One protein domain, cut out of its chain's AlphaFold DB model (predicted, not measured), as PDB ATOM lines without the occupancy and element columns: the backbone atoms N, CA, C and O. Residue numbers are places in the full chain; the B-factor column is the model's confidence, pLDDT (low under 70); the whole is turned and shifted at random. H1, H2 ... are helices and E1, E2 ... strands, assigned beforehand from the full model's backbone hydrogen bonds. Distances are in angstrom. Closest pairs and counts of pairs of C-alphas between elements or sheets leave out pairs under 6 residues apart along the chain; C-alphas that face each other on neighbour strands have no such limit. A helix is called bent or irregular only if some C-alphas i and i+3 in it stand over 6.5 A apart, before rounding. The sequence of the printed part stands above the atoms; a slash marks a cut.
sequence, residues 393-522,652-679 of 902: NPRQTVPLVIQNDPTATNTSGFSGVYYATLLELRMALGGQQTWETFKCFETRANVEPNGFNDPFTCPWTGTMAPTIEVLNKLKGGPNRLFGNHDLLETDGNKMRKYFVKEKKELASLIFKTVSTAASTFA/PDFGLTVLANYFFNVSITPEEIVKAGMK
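AT A GLANCE: This is residues 393 to 522 and 652 to 679 of the 902 residues of an uncharacterized protein of Crocinitomicaceae bacterium (UniProt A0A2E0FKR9). An elongated, mostly helical body is built round H2, which lies in its middle; on one side of H2 the short helix H1, residues 510 to 517 of the long helix H5 and a hairpin of two strands pack together, and on the other side H6 packs on H2, with H3 and H7 near H6. H4 meets the first end of H5 at a corner, and two long loops, residues 402 to 416 and 475 to 490, reach the two far ends of the model. The printed part has 158 residues with seven named helices and two named strands, in the order E1, E2, H1, H2, H3, H4, H5, H6, H7, and its one sheet is the antiparallel pair E1 and E2. The class is mostly helix: helices hold 70 and strands 10 of the 80 residues in named elements. The whole is compact, with a radius of gyration of the C-alphas of 16.3 A, and its C-alphas span 55 by 35 by 25 A.

IN THESE COORDINATES: E1, residues 397 to 401, begins at C-alpha 397 (149.416, 102.046, 190.649) and is 13.0 A long from first to last C-alpha. E2 is residues 417 to 421, 12.8 A. H1 is residues 422 to 428, and H2, residues 432 to 444, is 18.3 A long. H3 is residues 468 to 474 and H4 residues 491 to 498. H5, residues 501 to 521, is the longest helix at 29.4 A, from C-alpha 501 (170.093, 102.680, 209.326) to C-alpha 521 (161.111, 100.054, 181.426). H5 is neither bent nor irregular, but only just: C-alphas 518 and 521 are 6.2 A apart. After the cut come H6, residues 655 to 664, 13.5 A, and H7, residues 670 to 673, which ends at C-alpha 673 (156.818, 130.365, 196.606).

HOW THE PARTS SIT: E1 and E2 are a hairpin, antiparallel at 145 degrees, with N 398 and O 420 at 2.8 A and N 418 and O 400 at 2.8 A within hydrogen-bond range. The closest C-alphas of E1 and H5 are those of Leu 400 and Thr 513, 7.3 A apart. H1 touches residues 511 to 518 of H5, closest at the C-alphas of Leu 425 and Ala 518, 5.0 A; they run opposite ways at a steep tilt of 67 degrees, only just short of about perpendicular. H1 and H2 are a helical hairpin: H1 touches residues 434 to 439 of H2, with the C-alphas of Ala 428 and Trp 435 closest at 5.0 A, and they run opposite ways at a steep tilt of 45 degrees. H2 and H5 are close but not clearly touching, with the C-alphas of Gln 432 and Phe 511 closest at 6.5 A. H6 touches residues 438 to 442 of H2, the C-alphas of Phe 441 and Phe 663 being closest at 6.9 A, at a shallow tilt of 24 degrees, the same way. H3 and H6 are close but not clearly touching, closest at the C-alphas of Ile 468 and Phe 664, 6.6 A. H6 and H7 only just touch, with 3 pairs of C-alphas within 8 A, the closest those of Thr 657 and Pro 670 at 6.5 A. H4 and H5 touch only at the corner, and only just, with 3 pairs of C-alphas within 8 A, the closest those of Tyr 498 and Lys 504 at 6.7 A; they are about perpendicular at 81 degrees. In H1, H2, H3, H4, H5 and H6 every O i to N i+4 pair is within hydrogen-bond range; H7 is too short for such a pair.

THE WHOLE: The two C-alphas farthest apart are those of Pro 406 and Asn 479, 55.3 A. Residues 523 to 651 are not printed, and C-alphas 522 and 652 are 22.1 A apart across the cut. The links E1 to E2, H2 to H3 and H3 to H4 are long. The mean pLDDT of the printed part is 76.5, and residues 403 to 416, 476 to 502 and 672 to 679 are under 70.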
ATOM      1  N   ASN A 393     146.580 108.410 184.208       75.25
ATOM      2  CA  ASN A 393     145.978 108.665 185.516       75.25
ATOM      3  C   ASN A 393     147.129 108.696 186.540       75.25
ATOM      4  O   ASN A 393     147.695 107.634 186.814       75.25
ATOM      5  N   PRO A 394     147.483 109.856 187.125       79.50
ATOM      6  CA  PRO A 394     148.663 109.970 187.980       79.50
ATOM      7  C   PRO A 394     148.569 109.094 189.236       79.50
ATOM      8  O   PRO A 394     149.596 108.764 189.823       79.50
ATOM      9  N   ARG A 395     147.351 108.687 189.632       80.81
ATOM     10  CA  ARG A 395     147.081 107.799 190.773       80.81
ATOM     11  C   ARG A 395     147.102 106.316 190.424       80.81
ATOM     12  O   ARG A 395     147.026 105.499 191.335       80.81
ATOM     13  N   GLN A 396     147.166 105.950 189.143       85.38
ATOM     14  CA  GLN A 396     147.215 104.543 188.767       85.38
ATOM     15  C   GLN A 396     148.477 103.909 189.350       85.38
ATOM     16  O   GLN A 396     149.582 104.400 189.126       85.38
ATOM     17  N   THR A 397     148.308 102.808 190.075       85.56
ATOM     18  CA  THR A 397     149.416 102.046 190.649       85.56
ATOM     19  C   THR A 397     149.903 100.968 189.693       85.56
ATOM     20  O   THR A 397     149.099 100.289 189.050       85.56
ATOM     21  N   VAL A 398     151.214 100.753 189.671       85.69
ATOM     22  CA  VAL A 398     151.865  99.630 189.006       85.69
ATOM     23  C   VAL A 398     152.682  98.814 190.015       85.69
ATOM     24  O   VAL A 398     153.421  99.393 190.813       85.69
ATOM     25  N   PRO A 399     152.561  97.477 190.012       85.94
ATOM     26  CA  PRO A 399     153.402  96.610 190.827       85.94
ATOM     27  C   PRO A 399     154.860  96.615 190.343       85.94
ATOM     28  O   PRO A 399     155.136  96.432 189.154       85.94
ATOM     29  N   LEU A 400     155.786  96.771 191.286       85.38
ATOM     30  CA  LEU A 400     157.233  96.648 191.127       85.38
ATOM     31  C   LEU A 400     157.749  95.606 192.121       85.38
ATOM     32  O   LEU A 400     157.454  95.684 193.313       85.38
ATOM     33  N   VAL A 401     158.540  94.636 191.668       80.00
ATOM     34  CA  VAL A 401     159.163  93.681 192.601       80.00
ATOM     35  C   VAL A 401     160.481  94.256 193.095       80.00
ATOM     36  O   VAL A 401     161.394  94.500 192.305       80.00
ATOM     37  N   ILE A 402     160.591  94.427 194.409       75.12
ATOM     38  CA  ILE A 402     161.848  94.796 195.053       75.12
ATOM     39  C   ILE A 402     162.689  93.526 195.186       75.12
ATOM     40  O   ILE A 402     162.360  92.624 195.956       75.12
ATOM     41  N   GLN A 403     163.764  93.423 194.404       61.12
ATOM     42  CA  GLN A 403     164.710  92.316 194.538       61.12
ATOM     43  C   GLN A 403     165.577  92.550 195.778       61.12
ATOM     44  O   GLN A 403     166.395  93.469 195.802       61.12
ATOM     45  N   ASN A 404     165.402  91.715 196.804       52.44
ATOM     46  CA  ASN A 404     166.323  91.683 197.934       52.44
ATOM     47  C   ASN A 404     167.673  91.133 197.460       52.44
ATOM     48  O   ASN A 404     167.736  90.067 196.846       52.44
ATOM     49  N   ASP A 405     168.751  91.865 197.740       48.53
ATOM     50  CA  ASP A 405     170.110  91.364 197.570       48.53
ATOM     51  C   ASP A 405     170.305  90.164 198.520       48.53
ATOM     52  O   ASP A 405     170.162  90.332 199.733       48.53
ATOM     53  N   PRO A 406     170.612  88.953 198.023       41.69
ATOM     54  CA  PRO A 406     170.803  87.780 198.874       41.69
ATOM     55  C   PRO A 406     172.019  87.896 199.809       41.69
ATOM     56  O   PRO A 406     172.172  87.067 200.703       41.69
ATOM     57  N   THR A 407     172.878  88.907 199.636       42.97
ATOM     58  CA  THR A 407     173.988  89.206 200.555       42.97
ATOM     59  C   THR A 407     173.607  90.168 201.688       42.97
ATOM     60  O   THR A 407     174.342  90.273 202.674       42.97
ATOM     61  N   ALA A 408     172.439  90.819 201.608       47.22
ATOM     62  CA  ALA A 408     171.918  91.695 202.653       47.22
ATOM     63  C   ALA A 408     171.310  90.864 203.797       47.22
ATOM     64  O   ALA A 408     170.099  90.700 203.934       47.22
ATOM     65  N   THR A 409     172.178  90.314 204.641       41.12
ATOM     66  CA  THR A 409     171.771  89.781 205.944       41.12
ATOM     67  C   THR A 409     171.349  90.967 206.829       41.12
ATOM     68  O   THR A 409     172.190  91.761 207.233       41.12
ATOM     69  N   ASN A 410     170.040  91.099 207.094       44.72
ATOM     70  CA  ASN A 410     169.364  92.149 207.894       44.72
ATOM     71  C   ASN A 410     168.872  93.435 207.190       44.72
ATOM     72  O   ASN A 410     169.037  94.524 207.735       44.72
ATOM     73  N   THR A 411     168.141  93.348 206.075       45.34
ATOM     74  CA  THR A 411     167.125  94.382 205.765       45.34
ATOM     75  C   THR A 411     165.754  93.950 206.283       45.34
ATOM     76  O   THR A 411     164.917  93.379 205.581       45.34
ATOM     77  N   SER A 412     165.519  94.208 207.564       44.69
ATOM     78  CA  SER A 412     164.221  94.084 208.226       44.69
ATOM     79  C   SER A 412     163.175  94.967 207.532       44.69
ATOM     80  O   SER A 412     163.177  96.189 207.669       44.69
ATOM     81  N   GLY A 413     162.220  94.344 206.833       50.28
ATOM     82  CA  GLY A 413     160.849  94.867 206.823       50.28
ATOM     83  C   GLY A 413     160.111  95.015 205.493       50.28
ATOM     84  O   GLY A 413     158.942  95.382 205.543       50.28
ATOM     85  N   PHE A 414     160.697  94.725 204.327       54.06
ATOM     86  CA  PHE A 414     159.917  94.704 203.080       54.06
ATOM     87  C   PHE A 414     160.371  93.565 202.161       54.06
ATOM     88  O   PHE A 414     161.393  93.643 201.489       54.06
ATOM     89  N   SER A 415     159.608  92.474 202.158       53.53
ATOM     90  CA  SER A 415     159.693  91.411 201.155       53.53
ATOM     91  C   SER A 415     158.328  91.364 200.479       53.53
ATOM     92  O   SER A 415     157.348  90.972 201.108       53.53
ATOM     93  N   GLY A 416     158.227  91.874 199.252       67.69
ATOM     94  CA  GLY A 416     156.936  91.979 198.578       67.69
ATOM     95  C   GLY A 416     156.930  92.867 197.340       67.69
ATOM     96  O   GLY A 416     157.952  93.408 196.915       67.69
ATOM     97  N   VAL A 417     155.740  92.989 196.757       77.94
ATOM     98  CA  VAL A 417     155.447  93.880 195.633       77.94
ATOM     99  C   VAL A 417     155.250  95.295 196.170       77.94
ATOM    100  O   VAL A 417     154.428  95.510 197.056       77.94
ATOM    101  N   TYR A 418     155.998  96.249 195.627       86.88
ATOM    102  CA  TYR A 418     155.818  97.675 195.868       86.88
ATOM    103  C   TYR A 418     154.921  98.266 194.783       86.88
ATOM    104  O   TYR A 418     155.216  98.157 193.595       86.88
ATOM    105  N   TYR A 419     153.824  98.896 195.173       88.88
ATOM    106  CA  TYR A 419     152.902  99.561 194.264       88.88
ATOM    107  C   TYR A 419     153.326 101.019 194.098       88.88
ATOM    108  O   TYR A 419     153.092 101.837 194.983       88.88
ATOM    109  N   ALA A 420     153.951 101.342 192.968       90.44
ATOM    110  CA  ALA A 420     154.315 102.715 192.627       90.44
ATOM    111  C   ALA A 420     153.189 103.376 191.830       90.44
ATOM    112  O   ALA A 420     152.629 102.746 190.935       90.44
ATOM    113  N   THR A 421     152.863 104.640 192.092       90.94
ATOM    114  CA  THR A 421     151.940 105.379 191.209       90.94
ATOM    115  C   THR A 421     152.644 105.840 189.925       90.94
ATOM    116  O   THR A 421     153.866 106.002 189.899       90.94
ATOM    117  N   LEU A 422     151.905 106.082 188.836       87.94
ATOM    118  CA  LEU A 422     152.495 106.652 187.612       87.94
ATOM    119  C   LEU A 422     153.132 108.027 187.881       87.94
ATOM    120  O   LEU A 422     154.207 108.324 187.357       87.94
ATOM    121  N   LEU A 423     152.528 108.832 188.765       89.69
ATOM    122  CA  LEU A 423     153.138 110.076 189.230       89.69
ATOM    123  C   LEU A 423     154.418 109.818 190.033       89.69
ATOM    124  O   LEU A 423     155.391 110.540 189.855       89.69
ATOM    125  N   GLU A 424     154.474 108.776 190.861       93.00
ATOM    126  CA  GLU A 424     155.695 108.407 191.578       93.00
ATOM    127  C   GLU A 424     156.854 108.063 190.628       93.00
ATOM    128  O   GLU A 424     157.965 108.567 190.812       93.00
ATOM    129  N   LEU A 425     156.595 107.261 189.585       91.44
ATOM    130  CA  LEU A 425     157.589 106.946 188.549       91.44
ATOM    131  C   LEU A 425     158.121 108.223 187.893       91.44
ATOM    132  O   LEU A 425     159.328 108.392 187.711       91.44
ATOM    133  N   ARG A 426     157.221 109.156 187.582       90.88
ATOM    134  CA  ARG A 426     157.570 110.461 187.024       90.88
ATOM    135  C   ARG A 426     158.409 111.297 187.989       90.88
ATOM    136  O   ARG A 426     159.419 111.861 187.577       90.88
ATOM    137  N   MET A 427     158.052 111.344 189.271       92.50
ATOM    138  CA  MET A 427     158.810 112.077 190.291       92.50
ATOM    139  C   MET A 427     160.211 111.493 190.503       92.50
ATOM    140  O   MET A 427     161.156 112.248 190.740       92.50
ATOM    141  N   ALA A 428     160.383 110.178 190.332       92.81
ATOM    142  CA  ALA A 428     161.688 109.525 190.402       92.81
ATOM    143  C   ALA A 428     162.668 109.985 189.306       92.81
ATOM    144  O   ALA A 428     163.877 110.010 189.544       92.81
ATOM    145  N   LEU A 429     162.174 110.438 188.144       90.38
ATOM    146  CA  LEU A 429     163.009 111.041 187.094       90.38
ATOM    147  C   LEU A 429     163.656 112.363 187.536       90.38
ATOM    148  O   LEU A 429     164.676 112.768 186.982       90.38
ATOM    149  N   GLY A 430     163.081 113.029 188.542       87.81
ATOM    150  CA  GLY A 430     163.603 114.258 189.137       87.81
ATOM    151  C   GLY A 430     164.698 114.029 190.182       87.81
ATOM    152  O   GLY A 430     165.148 114.996 190.801       87.81
ATOM    153  N   GLY A 431     165.105 112.776 190.405       91.00
ATOM    154  CA  GLY A 431     166.100 112.376 191.397       91.00
ATOM    155  C   GLY A 431     165.510 112.032 192.767       91.00
ATOM    156  O   GLY A 431     164.363 112.355 193.078       91.00
ATOM    157  N   GLN A 432     166.331 111.387 193.603       90.12
ATOM    158  CA  GLN A 432     165.913 110.818 194.891       90.12
ATOM    159  C   GLN A 432     165.257 111.845 195.811       90.12
ATOM    160  O   GLN A 432     164.193 111.590 196.355       90.12
ATOM    161  N   GLN A 433     165.849 113.032 195.929       87.44
ATOM    162  CA  GLN A 433     165.342 114.089 196.801       87.44
ATOM    163  C   GLN A 433     163.942 114.576 196.384       87.44
ATOM    164  O   GLN A 433     163.079 114.789 197.231       87.44
ATOM    165  N   THR A 434     163.700 114.724 195.078       89.31
ATOM    166  CA  THR A 434     162.392 115.118 194.530       89.31
ATOM    167  C   THR A 434     161.340 114.041 194.804       89.31
ATOM    168  O   THR A 434     160.216 114.352 195.204       89.31
ATOM    169  N   TRP A 435     161.722 112.772 194.641       93.50
ATOM    170  CA  TRP A 435     160.876 111.614 194.925       93.50
ATOM    171  C   TRP A 435     160.560 111.462 196.421       93.50
ATOM    172  O   TRP A 435     159.396 111.319 196.778       93.50
ATOM    173  N   GLU A 436     161.547 111.578 197.312       90.19
ATOM    174  CA  GLU A 436     161.335 111.506 198.767       90.19
ATOM    175  C   GLU A 436     160.406 112.621 199.255       90.19
ATOM    176  O   GLU A 436     159.519 112.380 200.073       90.19
ATOM    177  N   THR A 437     160.557 113.834 198.713       88.88
ATOM    178  CA  THR A 437     159.633 114.937 198.987       88.88
ATOM    179  C   THR A 437     158.222 114.604 198.514       88.88
ATOM    180  O   THR A 437     157.289 114.774 199.289       88.88
ATOM    181  N   PHE A 438     158.038 114.064 197.306       92.56
ATOM    182  CA  PHE A 438     156.725 113.584 196.853       92.56
ATOM    183  C   PHE A 438     156.120 112.542 197.813       92.56
ATOM    184  O   PHE A 438     154.968 112.689 198.227       92.56
ATOM    185  N   LYS A 439     156.903 111.545 198.246       92.50
ATOM    186  CA  LYS A 439     156.435 110.516 199.187       92.50
ATOM    187  C   LYS A 439     156.046 111.095 200.550       92.50
ATOM    188  O   LYS A 439     155.083 110.620 201.152       92.50
ATOM    189  N   CYS A 440     156.712 112.154 201.022       88.69
ATOM    190  CA  CYS A 440     156.286 112.882 202.221       88.69
ATOM    191  C   CYS A 440     154.874 113.475 202.075       88.69
ATOM    192  O   CYS A 440     154.094 113.382 203.021       88.69
ATOM    193  N   PHE A 441     154.518 114.050 200.918       90.44
ATOM    194  CA  PHE A 441     153.153 114.546 200.683       90.44
ATOM    195  C   PHE A 441     152.142 113.399 200.676       90.44
ATOM    196  O   PHE A 441     151.115 113.494 201.341       90.44
ATOM    197  N   GLU A 442     152.456 112.312 199.974       90.75
ATOM    198  CA  GLU A 442     151.582 111.142 199.851       90.75
ATOM    199  C   GLU A 442     151.291 110.494 201.218       90.75
ATOM    200  O   GLU A 442     150.138 110.224 201.556       90.75
ATOM    201  N   THR A 443     152.330 110.363 202.050       90.12
ATOM    202  CA  THR A 443     152.247 109.885 203.444       90.12
ATOM    203  C   THR A 443     151.356 110.782 204.290       90.12
ATOM    204  O   THR A 443     150.459 110.322 204.988       90.12
ATOM    205  N   ARG A 444     151.597 112.098 204.235       87.75
ATOM    206  CA  ARG A 444     150.885 113.089 205.054       87.75
ATOM    207  C   ARG A 444     149.430 113.264 204.633       87.75
ATOM    208  O   ARG A 444     148.611 113.657 205.460       87.75
ATOM    209  N   ALA A 445     149.117 112.977 203.375       89.12
ATOM    210  CA  ALA A 445     147.759 112.941 202.854       89.12
ATOM    211  C   ALA A 445     147.037 111.614 203.131       89.12
ATOM    212  O   ALA A 445     145.852 111.513 202.827       89.12
ATOM    213  N   ASN A 446     147.712 110.631 203.741       90.75
ATOM    214  CA  ASN A 446     147.165 109.310 204.049       90.75
ATOM    215  C   ASN A 446     146.657 108.567 202.793       90.75
ATOM    216  O   ASN A 446     145.598 107.938 202.815       90.75
ATOM    217  N   VAL A 447     147.389 108.692 201.680       90.19
ATOM    218  CA  VAL A 447     147.061 108.063 200.384       90.19
ATOM    219  C   VAL A 447     148.208 107.215 199.825       90.19
ATOM    220  O   VAL A 447     148.167 106.819 198.664       90.19
ATOM    221  N   GLU A 448     149.231 106.924 200.632       90.75
ATOM    222  CA  GLU A 448     150.354 106.078 200.234       90.75
ATOM    223  C   GLU A 448     149.893 104.613 200.098       90.75
ATOM    224  O   GLU A 448     149.343 104.053 201.057       90.75
ATOM    225  N   PRO A 449     150.084 103.983 198.921       88.56
ATOM    226  CA  PRO A 449     149.462 102.697 198.594       88.56
ATOM    227  C   PRO A 449     150.099 101.479 199.279       88.56
ATOM    228  O   PRO A 449     149.497 100.408 199.284       88.56
ATOM    229  N   ASN A 450     151.290 101.613 199.868       88.00
ATOM    230  CA  ASN A 450     152.049 100.517 200.478       88.00
ATOM    231  C   ASN A 450     151.964 100.506 202.015       88.00
ATOM    232  O   ASN A 450     152.674  99.741 202.668       88.00
ATOM    233  N   GLY A 451     151.092 101.332 202.605       85.00
ATOM    234  CA  GLY A 451     150.845 101.367 204.048       85.00
ATOM    235  C   GLY A 451     151.823 102.236 204.843       85.00
ATOM    236  O   GLY A 451     151.757 102.256 206.071       85.00
ATOM    237  N   PHE A 452     152.688 103.011 204.185       87.56
ATOM    238  CA  PHE A 452     153.621 103.930 204.843       87.56
ATOM    239  C   PHE A 452     152.984 105.296 205.149       87.56
ATOM    240  O   PHE A 452     153.613 106.332 204.953       87.56
ATOM    241  N   ASN A 453     151.741 105.311 205.637       87.69
ATOM    242  CA  ASN A 453     150.982 106.541 205.904       87.69
ATOM    243  C   ASN A 453     151.289 107.194 207.262       87.69
ATOM    244  O   ASN A 453     150.812 108.289 207.552       87.69
ATOM    245  N   ASP A 454     152.109 106.555 208.093       84.38
ATOM    246  CA  ASP A 454     152.580 107.153 209.335       84.38
ATOM    247  C   ASP A 454     153.902 107.918 209.096       84.38
ATOM    248  O   ASP A 454     154.941 107.309 208.805       84.38
ATOM    249  N   PRO A 455     153.904 109.256 209.253       78.06
ATOM    250  CA  PRO A 455     155.076 110.087 209.004       78.06
ATOM    251  C   PRO A 455     156.244 109.817 209.961       78.06
ATOM    252  O   PRO A 455     157.350 110.295 209.691       78.06
ATOM    253  N   PHE A 456     156.034 109.094 211.065       76.19
ATOM    254  CA  PHE A 456     157.086 108.732 212.015       76.19
ATOM    255  C   PHE A 456     157.748 107.386 211.700       76.19
ATOM    256  O   PHE A 456     158.878 107.162 212.135       76.19
ATOM    257  N   THR A 457     157.090 106.516 210.930       77.19
ATOM    258  CA  THR A 457     157.576 105.159 210.615       77.19
ATOM    259  C   THR A 457     157.877 104.930 209.128       77.19
ATOM    260  O   THR A 457     158.506 103.914 208.784       77.19
ATOM    261  N   CYS A 458     157.499 105.872 208.251       83.25
ATOM    262  CA  CYS A 458     157.833 105.869 206.826       83.25
ATOM    263  C   CYS A 458     159.362 105.950 206.579       83.25
ATOM    264  O   CYS A 458     160.080 106.583 207.362       83.25
ATOM    265  N   PRO A 459     159.892 105.332 205.504       83.81
ATOM    266  CA  PRO A 459     161.339 105.234 205.290       83.81
ATOM    267  C   PRO A 459     161.979 106.487 204.662       83.81
ATOM    268  O   PRO A 459     163.189 106.662 204.764       83.81
ATOM    269  N   TRP A 460     161.199 107.363 204.023       85.81
ATOM    270  CA  TRP A 460     161.698 108.550 203.316       85.81
ATOM    271  C   TRP A 460     161.804 109.803 204.200       85.81
ATOM    272  O   TRP A 460     161.020 110.023 205.134       85.81
ATOM    273  N   THR A 461     162.770 110.656 203.844       78.56
ATOM    274  CA  THR A 461     163.037 111.971 204.448       78.56
ATOM    275  C   THR A 461     163.203 113.028 203.359       78.56
ATOM    276  O   THR A 461     164.320 113.394 203.002       78.56
ATOM    277  N   GLY A 462     162.087 113.519 202.821       72.88
ATOM    278  CA  GLY A 462     162.102 114.614 201.852       72.88
ATOM    279  C   GLY A 462     162.676 115.916 202.421       72.88
ATOM    280  O   GLY A 462     162.844 116.085 203.630       72.88
ATOM    281  N   THR A 463     162.941 116.890 201.547       73.94
ATOM    282  CA  THR A 463     163.312 118.248 201.987       73.94
ATOM    283  C   THR A 463     162.182 118.955 202.714       73.94
ATOM    284  O   THR A 463     162.446 119.811 203.559       73.94
ATOM    285  N   MET A 464     160.940 118.588 202.392       76.12
ATOM    286  CA  MET A 464     159.729 119.156 202.962       76.12
ATOM    287  C   MET A 464     158.845 118.071 203.572       76.12
ATOM    288  O   MET A 464     158.725 116.972 203.027       76.12
ATOM    289  N   ALA A 465     158.172 118.418 204.666       73.38
ATOM    290  CA  ALA A 465     157.200 117.562 205.343       73.38
ATOM    291  C   ALA A 465     155.911 118.344 205.630       73.38
ATOM    292  O   ALA A 465     155.626 118.687 206.780       73.38
ATOM    293  N   PRO A 466     155.135 118.673 204.585       76.81
ATOM    294  CA  PRO A 466     153.998 119.568 204.722       76.81
ATOM    295  C   PRO A 466     152.889 118.946 205.574       76.81
ATOM    296  O   PRO A 466     152.597 117.752 205.500       76.81
ATOM    297  N   THR A 467     152.217 119.790 206.349       79.19
ATOM    298  CA  THR A 467     150.931 119.473 206.977       79.19
ATOM    299  C   THR A 467     149.881 120.440 206.453       79.19
ATOM    300  O   THR A 467     150.207 121.566 206.073       79.19
ATOM    301  N   ILE A 468     148.612 120.026 206.447       80.31
ATOM    302  CA  ILE A 468     147.515 120.877 205.972       80.31
ATOM    303  C   ILE A 468     147.454 122.216 206.724       80.31
ATOM    304  O   ILE A 468     147.170 123.248 206.125       80.31
ATOM    305  N   GLU A 469     147.802 122.231 208.015       77.88
ATOM    306  CA  GLU A 469     147.877 123.452 208.823       77.88
ATOM    307  C   GLU A 469     148.982 124.401 208.355       77.88
ATOM    308  O   GLU A 469     148.745 125.602 208.242       77.88
ATOM    309  N   VAL A 470     150.179 123.880 208.065       77.88
ATOM    310  CA  VAL A 470     151.309 124.689 207.579       77.88
ATOM    311  C   VAL A 470     151.035 125.194 206.159       77.88
ATOM    312  O   VAL A 470     151.262 126.369 205.878       77.88
ATOM    313  N   LEU A 471     150.458 124.360 205.286       79.94
ATOM    314  CA  LEU A 471     150.069 124.764 203.930       79.94
ATOM    315  C   LEU A 471     148.965 125.836 203.937       79.94
ATOM    316  O   LEU A 471     149.066 126.828 203.216       79.94
ATOM    317  N   ASN A 472     147.940 125.694 204.785       77.31
ATOM    318  CA  ASN A 472     146.880 126.700 204.933       77.31
ATOM    319  C   ASN A 472     147.392 128.016 205.529       77.31
ATOM    320  O   ASN A 472     146.881 129.083 205.189       77.31
ATOM    321  N   LYS A 473     148.407 127.962 206.400       72.94
ATOM    322  CA  LYS A 473     149.086 129.162 206.909       72.94
ATOM    323  C   LYS A 473     149.930 129.840 205.824       72.94
ATOM    324  O   LYS A 473     149.966 131.068 205.799       72.94
ATOM    325  N   LEU A 474     150.530 129.074 204.909       71.62
ATOM    326  CA  LEU A 474     151.291 129.597 203.767       71.62
ATOM    327  C   LEU A 474     150.401 130.342 202.753       71.62
ATOM    328  O   LEU A 474     150.791 131.395 202.258       71.62
ATOM    329  N   LYS A 475     149.178 129.845 202.518       70.38
ATOM    330  CA  LYS A 475     148.144 130.435 201.638       70.38
ATOM    331  C   LYS A 475     147.653 131.836 202.080       70.38
ATOM    332  O   LYS A 475     146.898 132.487 201.366       70.38
ATOM    333  N   GLY A 476     148.012 132.298 203.283       62.50
ATOM    334  CA  GLY A 476     147.432 133.482 203.938       62.50
ATOM    335  C   GLY A 476     148.124 134.835 203.707       62.50
ATOM    336  O   GLY A 476     147.692 135.824 204.301       62.50
ATOM    337  N   GLY A 477     149.177 134.915 202.887       56.12
ATOM    338  CA  GLY A 477     149.855 136.178 202.558       56.12
ATOM    339  C   GLY A 477     150.865 136.716 203.604       56.12
ATOM    340  O   GLY A 477     151.053 136.141 204.676       56.12
ATOM    341  N   PRO A 478     151.557 137.835 203.294       47.50
ATOM    342  CA  PRO A 478     152.931 138.153 203.730       47.50
ATOM    343  C   PRO A 478     153.151 138.605 205.189       47.50
ATOM    344  O   PRO A 478     154.251 139.043 205.508       47.50
ATOM    345  N   ASN A 479     152.159 138.523 206.082       48.50
ATOM    346  CA  ASN A 479     152.212 139.199 207.392       48.50
ATOM    347  C   ASN A 479     152.101 138.265 208.613       48.50
ATOM    348  O   ASN A 479     151.445 138.606 209.599       48.50
ATOM    349  N   ARG A 480     152.710 137.071 208.573       54.12
ATOM    350  CA  ARG A 480     152.697 136.134 209.714       54.12
ATOM    351  C   ARG A 480     154.041 135.430 209.921       54.12
ATOM    352  O   ARG A 480     154.752 135.140 208.973       54.12
ATOM    353  N   LEU A 481     154.327 135.164 211.195       49.34
ATOM    354  CA  LEU A 481     155.554 134.666 211.842       49.34
ATOM    355  C   LEU A 481     156.107 133.299 211.363       49.34
ATOM    356  O   LEU A 481     156.910 132.710 212.078       49.34
ATOM    357  N   PHE A 482     155.695 132.782 210.203       52.12
ATOM    358  CA  PHE A 482     156.098 131.464 209.698       52.12
ATOM    359  C   PHE A 482     156.856 131.607 208.374       52.12
ATOM    360  O   PHE A 482     156.376 132.250 207.439       52.12
ATOM    361  N   GLY A 483     158.059 131.038 208.313       57.84
ATOM    362  CA  GLY A 483     158.949 131.092 207.150       57.84
ATOM    363  C   GLY A 483     158.982 129.766 206.391       57.84
ATOM    364  O   GLY A 483     158.410 128.770 206.823       57.84
ATOM    365  N   ASN A 484     159.733 129.700 205.285       57.81
ATOM    366  CA  ASN A 484     160.070 128.427 204.621       57.81
ATOM    367  C   ASN A 484     160.605 127.356 205.593       57.81
ATOM    368  O   ASN A 484     160.441 126.169 205.333       57.81
ATOM    369  N   HIS A 485     161.220 127.775 206.703       59.66
ATOM    370  CA  HIS A 485     161.764 126.914 207.750       59.66
ATOM    371  C   HIS A 485     160.720 125.964 208.355       59.66
ATOM    372  O   HIS A 485     161.081 124.851 208.715       59.66
ATOM    373  N   ASP A 486     159.440 126.348 208.399       64.69
ATOM    374  CA  ASP A 486     158.370 125.526 208.983       64.69
ATOM    375  C   ASP A 486     157.855 124.430 208.033       64.69
ATOM    376  O   ASP A 486     157.165 123.502 208.457       64.69
ATOM    377  N   LEU A 487     158.185 124.531 206.739       69.50
ATOM    378  CA  LEU A 487     157.937 123.492 205.731       69.50
ATOM    379  C   LEU A 487     159.114 122.525 205.590       69.50
ATOM    380  O   LEU A 487     158.918 121.391 205.146       69.50
ATOM    381  N   LEU A 488     160.323 122.982 205.929       68.25
ATOM    382  CA  LEU A 488     161.532 122.175 205.854       68.25
ATOM    383  C   LEU A 488     161.501 121.091 206.933       68.25
ATOM    384  O   LEU A 488     161.167 121.341 208.089       68.25
ATOM    385  N   GLU A 489     161.875 119.871 206.558       68.56
ATOM    386  CA  GLU A 489     162.027 118.796 207.536       68.56
ATOM    387  C   GLU A 489     163.121 119.193 208.546       68.56
ATOM    388  O   GLU A 489     164.256 119.499 208.158       68.56
ATOM    389  N   THR A 490     162.775 119.218 209.838       65.81
ATOM    390  CA  THR A 490     163.703 119.647 210.894       65.81
ATOM    391  C   THR A 490     164.858 118.663 211.030       65.81
ATOM    392  O   THR A 490     164.689 117.452 210.861       65.81
ATOM    393  N   ASP A 491     166.038 119.160 211.400       59.31
ATOM    394  CA  ASP A 491     167.206 118.297 211.595       59.31
ATOM    395  C   ASP A 491     166.976 117.258 212.702       59.31
ATOM    396  O   ASP A 491     167.509 116.162 212.614       59.31
ATOM    397  N   GLY A 492     166.103 117.523 213.682       60.44
ATOM    398  CA  GLY A 492     165.690 116.537 214.689       60.44
ATOM    399  C   GLY A 492     164.880 115.367 214.113       60.44
ATOM    400  O   GLY A 492     165.148 114.209 214.444       60.44
ATOM    401  N   ASN A 493     163.934 115.637 213.210       64.44
ATOM    402  CA  ASN A 493     163.167 114.592 212.527       64.44
ATOM    403  C   ASN A 493     164.019 113.822 211.517       64.44
ATOM    404  O   ASN A 493     163.909 112.596 211.439       64.44
ATOM    405  N   LYS A 494     164.902 114.527 210.793       64.31
ATOM    406  CA  LYS A 494     165.927 113.893 209.959       64.31
ATOM    407  C   LYS A 494     166.772 112.977 210.829       64.31
ATOM    408  O   LYS A 494     166.768 111.781 210.589       64.31
ATOM    409  N   MET A 495     167.393 113.478 211.894       57.59
ATOM    410  CA  MET A 495     168.249 112.691 212.788       57.59
ATOM    411  C   MET A 495     167.533 111.457 213.351       57.59
ATOM    412  O   MET A 495     168.090 110.367 213.296       57.59
ATOM    413  N   ARG A 496     166.275 111.570 213.799       65.25
ATOM    414  CA  ARG A 496     165.498 110.430 214.323       65.25
ATOM    415  C   ARG A 496     165.292 109.311 213.295       65.25
ATOM    416  O   ARG A 496     165.364 108.141 213.657       65.25
ATOM    417  N   LYS A 497     165.065 109.662 212.027       64.19
ATOM    418  CA  LYS A 497     164.928 108.706 210.914       64.19
ATOM    419  C   LYS A 497     166.290 108.225 210.393       64.19
ATOM    420  O   LYS A 497     166.434 107.057 210.053       64.19
ATOM    421  N   TYR A 498     167.304 109.091 210.413       56.28
ATOM    422  CA  TYR A 498     168.695 108.792 210.055       56.28
ATOM    423  C   TYR A 498     169.365 107.810 211.030       56.28
ATOM    424  O   TYR A 498     170.212 107.032 210.599       56.28
ATOM    425  N   PHE A 499     168.987 107.807 212.316       56.06
ATOM    426  CA  PHE A 499     169.499 106.846 213.304       56.06
ATOM    427  C   PHE A 499     168.978 105.414 213.092       56.06
ATOM    428  O   PHE A 499     169.574 104.473 213.618       56.06
ATOM    429  N   VAL A 500     167.932 105.213 212.280       64.81
ATOM    430  CA  VAL A 500     167.458 103.880 211.884       64.81
ATOM    431  C   VAL A 500     168.058 103.532 210.520       64.81
ATOM    432  O   VAL A 500     167.418 103.688 209.481       64.81
ATOM    433  N   LYS A 501     169.318 103.074 210.524       67.50
ATOM    434  CA  LYS A 501     170.093 102.680 209.326       67.50
ATOM    435  C   LYS A 501     169.266 101.855 208.322       67.50
ATOM    436  O   LYS A 501     169.274 102.153 207.129       67.50
ATOM    437  N   GLU A 502     168.480 100.909 208.830       69.75
ATOM    438  CA  GLU A 502     167.602 100.021 208.055       69.75
ATOM    439  C   GLU A 502     166.569 100.776 207.192       69.75
ATOM    440  O   GLU A 502     166.270 100.374 206.069       69.75
ATOM    441  N   LYS A 503     166.040 101.913 207.666       74.38
ATOM    442  CA  LYS A 503     165.008 102.690 206.954       74.38
ATOM    443  C   LYS A 503     165.580 103.481 205.781       74.38
ATOM    444  O   LYS A 503     164.945 103.556 204.730       74.38
ATOM    445  N   LYS A 504     166.793 104.016 205.931       76.12
ATOM    446  CA  LYS A 504     167.506 104.714 204.851       76.12
ATOM    447  C   LYS A 504     167.894 103.757 203.723       76.12
ATOM    448  O   LYS A 504     167.784 104.104 202.544       76.12
ATOM    449  N   GLU A 505     168.338 102.558 204.084       80.56
ATOM    450  CA  GLU A 505     168.651 101.495 203.125       80.56
ATOM    451  C   GLU A 505     167.389 101.060 202.369       80.56
ATOM    452  O   GLU A 505     167.417 100.985 201.141       80.56
ATOM    453  N   LEU A 506     166.257 100.912 203.068       81.25
ATOM    454  CA  LEU A 506     164.964 100.617 202.447       81.25
ATOM    455  C   LEU A 506     164.501 101.717 201.477       81.25
ATOM    456  O   LEU A 506     164.129 101.407 200.348       81.25
ATOM    457  N   ALA A 507     164.550 102.996 201.868       85.12
ATOM    458  CA  ALA A 507     164.183 104.105 200.976       85.12
ATOM    459  C   ALA A 507     165.059 104.143 199.715       85.12
ATOM    460  O   ALA A 507     164.551 104.321 198.610       85.12
ATOM    461  N   SER A 508     166.366 103.913 199.875       86.69
ATOM    462  CA  SER A 508     167.314 103.870 198.756       86.69
ATOM    463  C   SER A 508     167.035 102.690 197.819       86.69
ATOM    464  O   SER A 508     167.116 102.834 196.599       86.69
ATOM    465  N   LEU A 509     166.667 101.530 198.371       85.06
ATOM    466  CA  LEU A 509     166.299 100.337 197.608       85.06
ATOM    467  C   LEU A 509     164.992 100.535 196.823       85.06
ATOM    468  O   LEU A 509     164.935 100.213 195.631       85.06
ATOM    469  N   ILE A 510     163.964 101.107 197.462       89.00
ATOM    470  CA  ILE A 510     162.702 101.465 196.801       89.00
ATOM    471  C   ILE A 510     162.985 102.467 195.681       89.00
ATOM    472  O   ILE A 510     162.638 102.202 194.532       89.00
ATOM    473  N   PHE A 511     163.687 103.568 195.974       91.88
ATOM    474  CA  PHE A 511     164.021 104.580 194.973       91.88
ATOM    475  C   PHE A 511     164.784 103.985 193.791       91.88
ATOM    476  O   PHE A 511     164.456 104.271 192.643       91.88
ATOM    477  N   LYS A 512     165.783 103.131 194.037       89.69
ATOM    478  CA  LYS A 512     166.530 102.449 192.972       89.69
ATOM    479  C   LYS A 512     165.600 101.622 192.085       89.69
ATOM    480  O   LYS A 512     165.722 101.675 190.863       89.69
ATOM    481  N   THR A 513     164.655 100.899 192.681       87.19
ATOM    482  CA  THR A 513     163.677 100.082 191.949       87.19
ATOM    483  C   THR A 513     162.743 100.961 191.110       87.19
ATOM    484  O   THR A 513     162.633 100.765 189.902       87.19
ATOM    485  N   VAL A 514     162.144 101.988 191.721       91.06
ATOM    486  CA  VAL A 514     161.217 102.937 191.075       91.06
ATOM    487  C   VAL A 514     161.911 103.737 189.968       91.06
ATOM    488  O   VAL A 514     161.390 103.851 188.862       91.06
ATOM    489  N   SER A 515     163.108 104.267 190.224       92.25
ATOM    490  CA  SER A 515     163.880 105.041 189.241       92.25
ATOM    491  C   SER A 515     164.352 104.180 188.071       92.25
ATOM    492  O   SER A 515     164.314 104.638 186.929       92.25
ATOM    493  N   THR A 516     164.733 102.920 188.311       89.62
ATOM    494  CA  THR A 516     165.059 101.970 187.234       89.62
ATOM    495  C   THR A 516     163.819 101.666 186.395       89.62
ATOM    496  O   THR A 516     163.879 101.755 185.169       89.62
ATOM    497  N   ALA A 517     162.679 101.388 187.039       89.00
ATOM    498  CA  ALA A 517     161.402 101.189 186.360       89.00
ATOM    499  C   ALA A 517     161.048 102.391 185.471       89.00
ATOM    500  O   ALA A 517     160.802 102.217 184.281       89.00
ATOM    501  N   ALA A 518     161.112 103.610 186.010       88.88
ATOM    502  CA  ALA A 518     160.778 104.841 185.295       88.88
ATOM    503  C   ALA A 518     161.739 105.178 184.141       88.88
ATOM    504  O   ALA A 518     161.318 105.668 183.093       88.88
ATOM    505  N   SER A 519     163.043 104.958 184.332       87.56
ATOM    506  CA  SER A 519     164.068 105.366 183.363       87.56
ATOM    507  C   SER A 519     164.339 104.336 182.273       87.56
ATOM    508  O   SER A 519     164.814 104.734 181.213       87.56
ATOM    509  N   THR A 520     164.044 103.054 182.511       85.94
ATOM    510  CA  THR A 520     164.432 101.954 181.609       85.94
ATOM    511  C   THR A 520     163.241 101.201 181.018       85.94
ATOM    512  O   THR A 520     163.307 100.782 179.866       85.94
ATOM    513  N   PHE A 521     162.164 101.010 181.783       88.19
ATOM    514  CA  PHE A 521     161.111 100.054 181.426       88.19
ATOM    515  C   PHE A 521     159.778 100.731 181.122       88.19
ATOM    516  O   PHE A 521     159.263 100.625 180.007       88.19
ATOM    517  N   ALA A 522     159.234 101.462 182.094       85.38
ATOM    518  CA  ALA A 522     157.905 102.043 182.012       85.38
ATOM    519  C   ALA A 522     157.797 102.965 180.792       85.38
ATOM    520  O   ALA A 522     158.559 103.921 180.646       85.38
ATOM    521  N   PRO A 652     159.517 123.346 186.635       84.00
ATOM    522  CA  PRO A 652     160.871 123.306 187.175       84.00
ATOM    523  C   PRO A 652     160.965 123.812 188.629       84.00
ATOM    524  O   PRO A 652     161.889 123.412 189.340       84.00
ATOM    525  N   ASP A 653     160.013 124.640 189.092       79.69
ATOM    526  CA  ASP A 653     160.185 125.435 190.325       79.69
ATOM    527  C   ASP A 653     159.002 125.439 191.300       79.69
ATOM    528  O   ASP A 653     159.210 125.615 192.502       79.69
ATOM    529  N   PHE A 654     157.765 125.264 190.821       80.62
ATOM    530  CA  PHE A 654     156.552 125.441 191.633       80.62
ATOM    531  C   PHE A 654     155.849 124.122 191.985       80.62
ATOM    532  O   PHE A 654     154.644 124.092 192.233       80.62
ATOM    533  N   GLY A 655     156.594 123.015 192.064       84.25
ATOM    534  CA  GLY A 655     156.028 121.701 192.379       84.25
ATOM    535  C   GLY A 655     155.317 121.644 193.736       84.25
ATOM    536  O   GLY A 655     154.341 120.911 193.867       84.25
ATOM    537  N   LEU A 656     155.708 122.475 194.714       84.88
ATOM    538  CA  LEU A 656     154.992 122.615 195.991       84.88
ATOM    539  C   LEU A 656     153.526 123.028 195.783       84.88
ATOM    540  O   LEU A 656     152.641 122.405 196.362       84.88
ATOM    541  N   THR A 657     153.260 124.035 194.945       83.19
ATOM    542  CA  THR A 657     151.894 124.479 194.612       83.19
ATOM    543  C   THR A 657     151.071 123.332 194.043       83.19
ATOM    544  O   THR A 657     149.936 123.100 194.463       83.19
ATOM    545  N   VAL A 658     151.661 122.595 193.104       86.12
ATOM    546  CA  VAL A 658     150.986 121.494 192.420       86.12
ATOM    547  C   VAL A 658     150.679 120.360 193.394       86.12
ATOM    548  O   VAL A 658     149.532 119.926 193.470       86.12
ATOM    549  N   LEU A 659     151.662 119.910 194.181       88.69
ATOM    550  CA  LEU A 659     151.470 118.815 195.134       88.69
ATOM    551  C   LEU A 659     150.540 119.201 196.293       88.69
ATOM    552  O   LEU A 659     149.738 118.375 196.725       88.69
ATOM    553  N   ALA A 660     150.594 120.446 196.777       87.06
ATOM    554  CA  ALA A 660     149.690 120.940 197.816       87.06
ATOM    555  C   ALA A 660     148.229 120.932 197.348       87.06
ATOM    556  O   ALA A 660     147.340 120.491 198.083       87.06
ATOM    557  N   ASN A 661     147.985 121.350 196.105       86.81
ATOM    558  CA  ASN A 661     146.659 121.275 195.512       86.81
ATOM    559  C   ASN A 661     146.238 119.816 195.270       86.81
ATOM    560  O   ASN A 661     145.148 119.407 195.655       86.81
ATOM    561  N   TYR A 662     147.130 119.004 194.705       88.19
ATOM    562  CA  TYR A 662     146.854 117.616 194.335       88.19
ATOM    563  C   TYR A 662     146.518 116.704 195.527       88.19
ATOM    564  O   TYR A 662     145.615 115.867 195.429       88.19
ATOM    565  N   PHE A 663     147.237 116.848 196.645       88.50
ATOM    566  CA  PHE A 663     147.079 115.991 197.824       88.50
ATOM    567  C   PHE A 663     146.147 116.571 198.890       88.50
ATOM    568  O   PHE A 663     145.427 115.816 199.538       88.50
ATOM    569  N   PHE A 664     146.142 117.894 199.076       88.12
ATOM    570  CA  PHE A 664     145.434 118.541 200.187       88.12
ATOM    571  C   PHE A 664     144.345 119.522 199.739       88.12
ATOM    572  O   PHE A 664     143.697 120.125 200.592       88.12
ATOM    573  N   ASN A 665     144.138 119.703 198.427       88.12
ATOM    574  CA  ASN A 665     143.237 120.716 197.868       88.12
ATOM    575  C   ASN A 665     143.567 122.142 198.367       88.12
ATOM    576  O   ASN A 665     142.686 122.984 198.569       88.12
ATOM    577  N   VAL A 666     144.858 122.413 198.611       85.50
ATOM    578  CA  VAL A 666     145.361 123.724 199.037       85.50
ATOM    579  C   VAL A 666     146.026 124.421 197.855       85.50
ATOM    580  O   VAL A 666     147.135 124.082 197.454       85.50
ATOM    581  N   SER A 667     145.353 125.434 197.314       82.50
ATOM    582  CA  SER A 667     145.896 126.281 196.248       82.50
ATOM    583  C   SER A 667     146.827 127.355 196.822       82.50
ATOM    584  O   SER A 667     146.347 128.310 197.431       82.50
ATOM    585  N   ILE A 668     148.133 127.190 196.604       79.25
ATOM    586  CA  ILE A 668     149.200 128.167 196.893       79.25
ATOM    587  C   ILE A 668     149.590 128.815 195.567       79.25
ATOM    588  O   ILE A 668     149.875 128.095 194.612       79.25
ATOM    589  N   THR A 669     149.612 130.139 195.461       78.50
ATOM    590  CA  THR A 669     149.968 130.765 194.177       78.50
ATOM    591  C   THR A 669     151.474 130.625 193.911       78.50
ATOM    592  O   THR A 669     152.268 130.704 194.850       78.50
ATOM    593  N   PRO A 670     151.926 130.429 192.656       71.88
ATOM    594  CA  PRO A 670     153.360 130.359 192.354       71.88
ATOM    595  C   PRO A 670     154.144 131.583 192.860       71.88
ATOM    596  O   PRO A 670     155.281 131.456 193.311       71.88
ATOM    597  N   GLU A 671     153.516 132.761 192.875       71.06
ATOM    598  CA  GLU A 671     154.081 133.997 193.432       71.06
ATOM    599  C   GLU A 671     154.443 133.885 194.916       71.06
ATOM    600  O   GLU A 671     155.405 134.508 195.357       71.06
ATOM    601  N   GLU A 672     153.712 133.096 195.705       69.50
ATOM    602  CA  GLU A 672     153.970 132.914 197.139       69.50
ATOM    603  C   GLU A 672     155.256 132.123 197.409       69.50
ATOM    604  O   GLU A 672     155.886 132.318 198.450       69.50
ATOM    605  N   ILE A 673     155.678 131.282 196.461       69.44
ATOM    606  CA  ILE A 673     156.818 130.365 196.606       69.44
ATOM    607  C   ILE A 673     158.034 130.760 195.754       69.44
ATOM    608  O   ILE A 673     159.149 130.317 196.029       69.44
ATOM    609  N   VAL A 674     157.869 131.660 194.781       64.81
ATOM    610  CA  VAL A 674     158.962 132.253 193.987       64.81
ATOM    611  C   VAL A 674     159.364 133.621 194.576       64.81
ATOM    612  O   VAL A 674     159.412 134.637 193.890       64.81
ATOM    613  N   LYS A 675     159.652 133.671 195.887       67.38
ATOM    614  CA  LYS A 675     160.176 134.865 196.594       67.38
ATOM    615  C   LYS A 675     161.585 134.624 197.141       67.38
ATOM    616  O   LYS A 675     161.981 133.487 197.411       67.38
ATOM    617  N   ALA A 676     162.350 135.702 197.339       56.94
ATOM    618  CA  ALA A 676     163.663 135.635 197.983       56.94
ATOM    619  C   ALA A 676     163.546 134.966 199.368       56.94
ATOM    620  O   ALA A 676     162.681 135.323 200.162       56.94
ATOM    621  N   GLY A 677     164.387 133.962 199.633       62.84
ATOM    622  CA  GLY A 677     164.329 133.146 200.853       62.84
ATOM    623  C   GLY A 677     163.549 131.832 200.722       62.84
ATOM    624  O   GLY A 677     163.789 130.933 201.511       62.84
ATOM    625  N   MET A 678     162.721 131.635 199.689       68.69
ATOM    626  CA  MET A 678     161.896 130.420 199.514       68.69
ATOM    627  C   MET A 678     162.574 129.308 198.684       68.69
ATOM    628  O   MET A 678     161.948 128.308 198.350       68.69
ATOM    629  N   LYS A 679     163.879 129.416 198.387       69.25
ATOM    630  CA  LYS A 679     164.621 128.428 197.567       69.25
ATOM    631  C   LYS A 679     164.536 126.991 198.098       69.25
ATOM    632  O   LYS A 679     164.540 126.053 197.313       69.25
TER     633      LYS A 679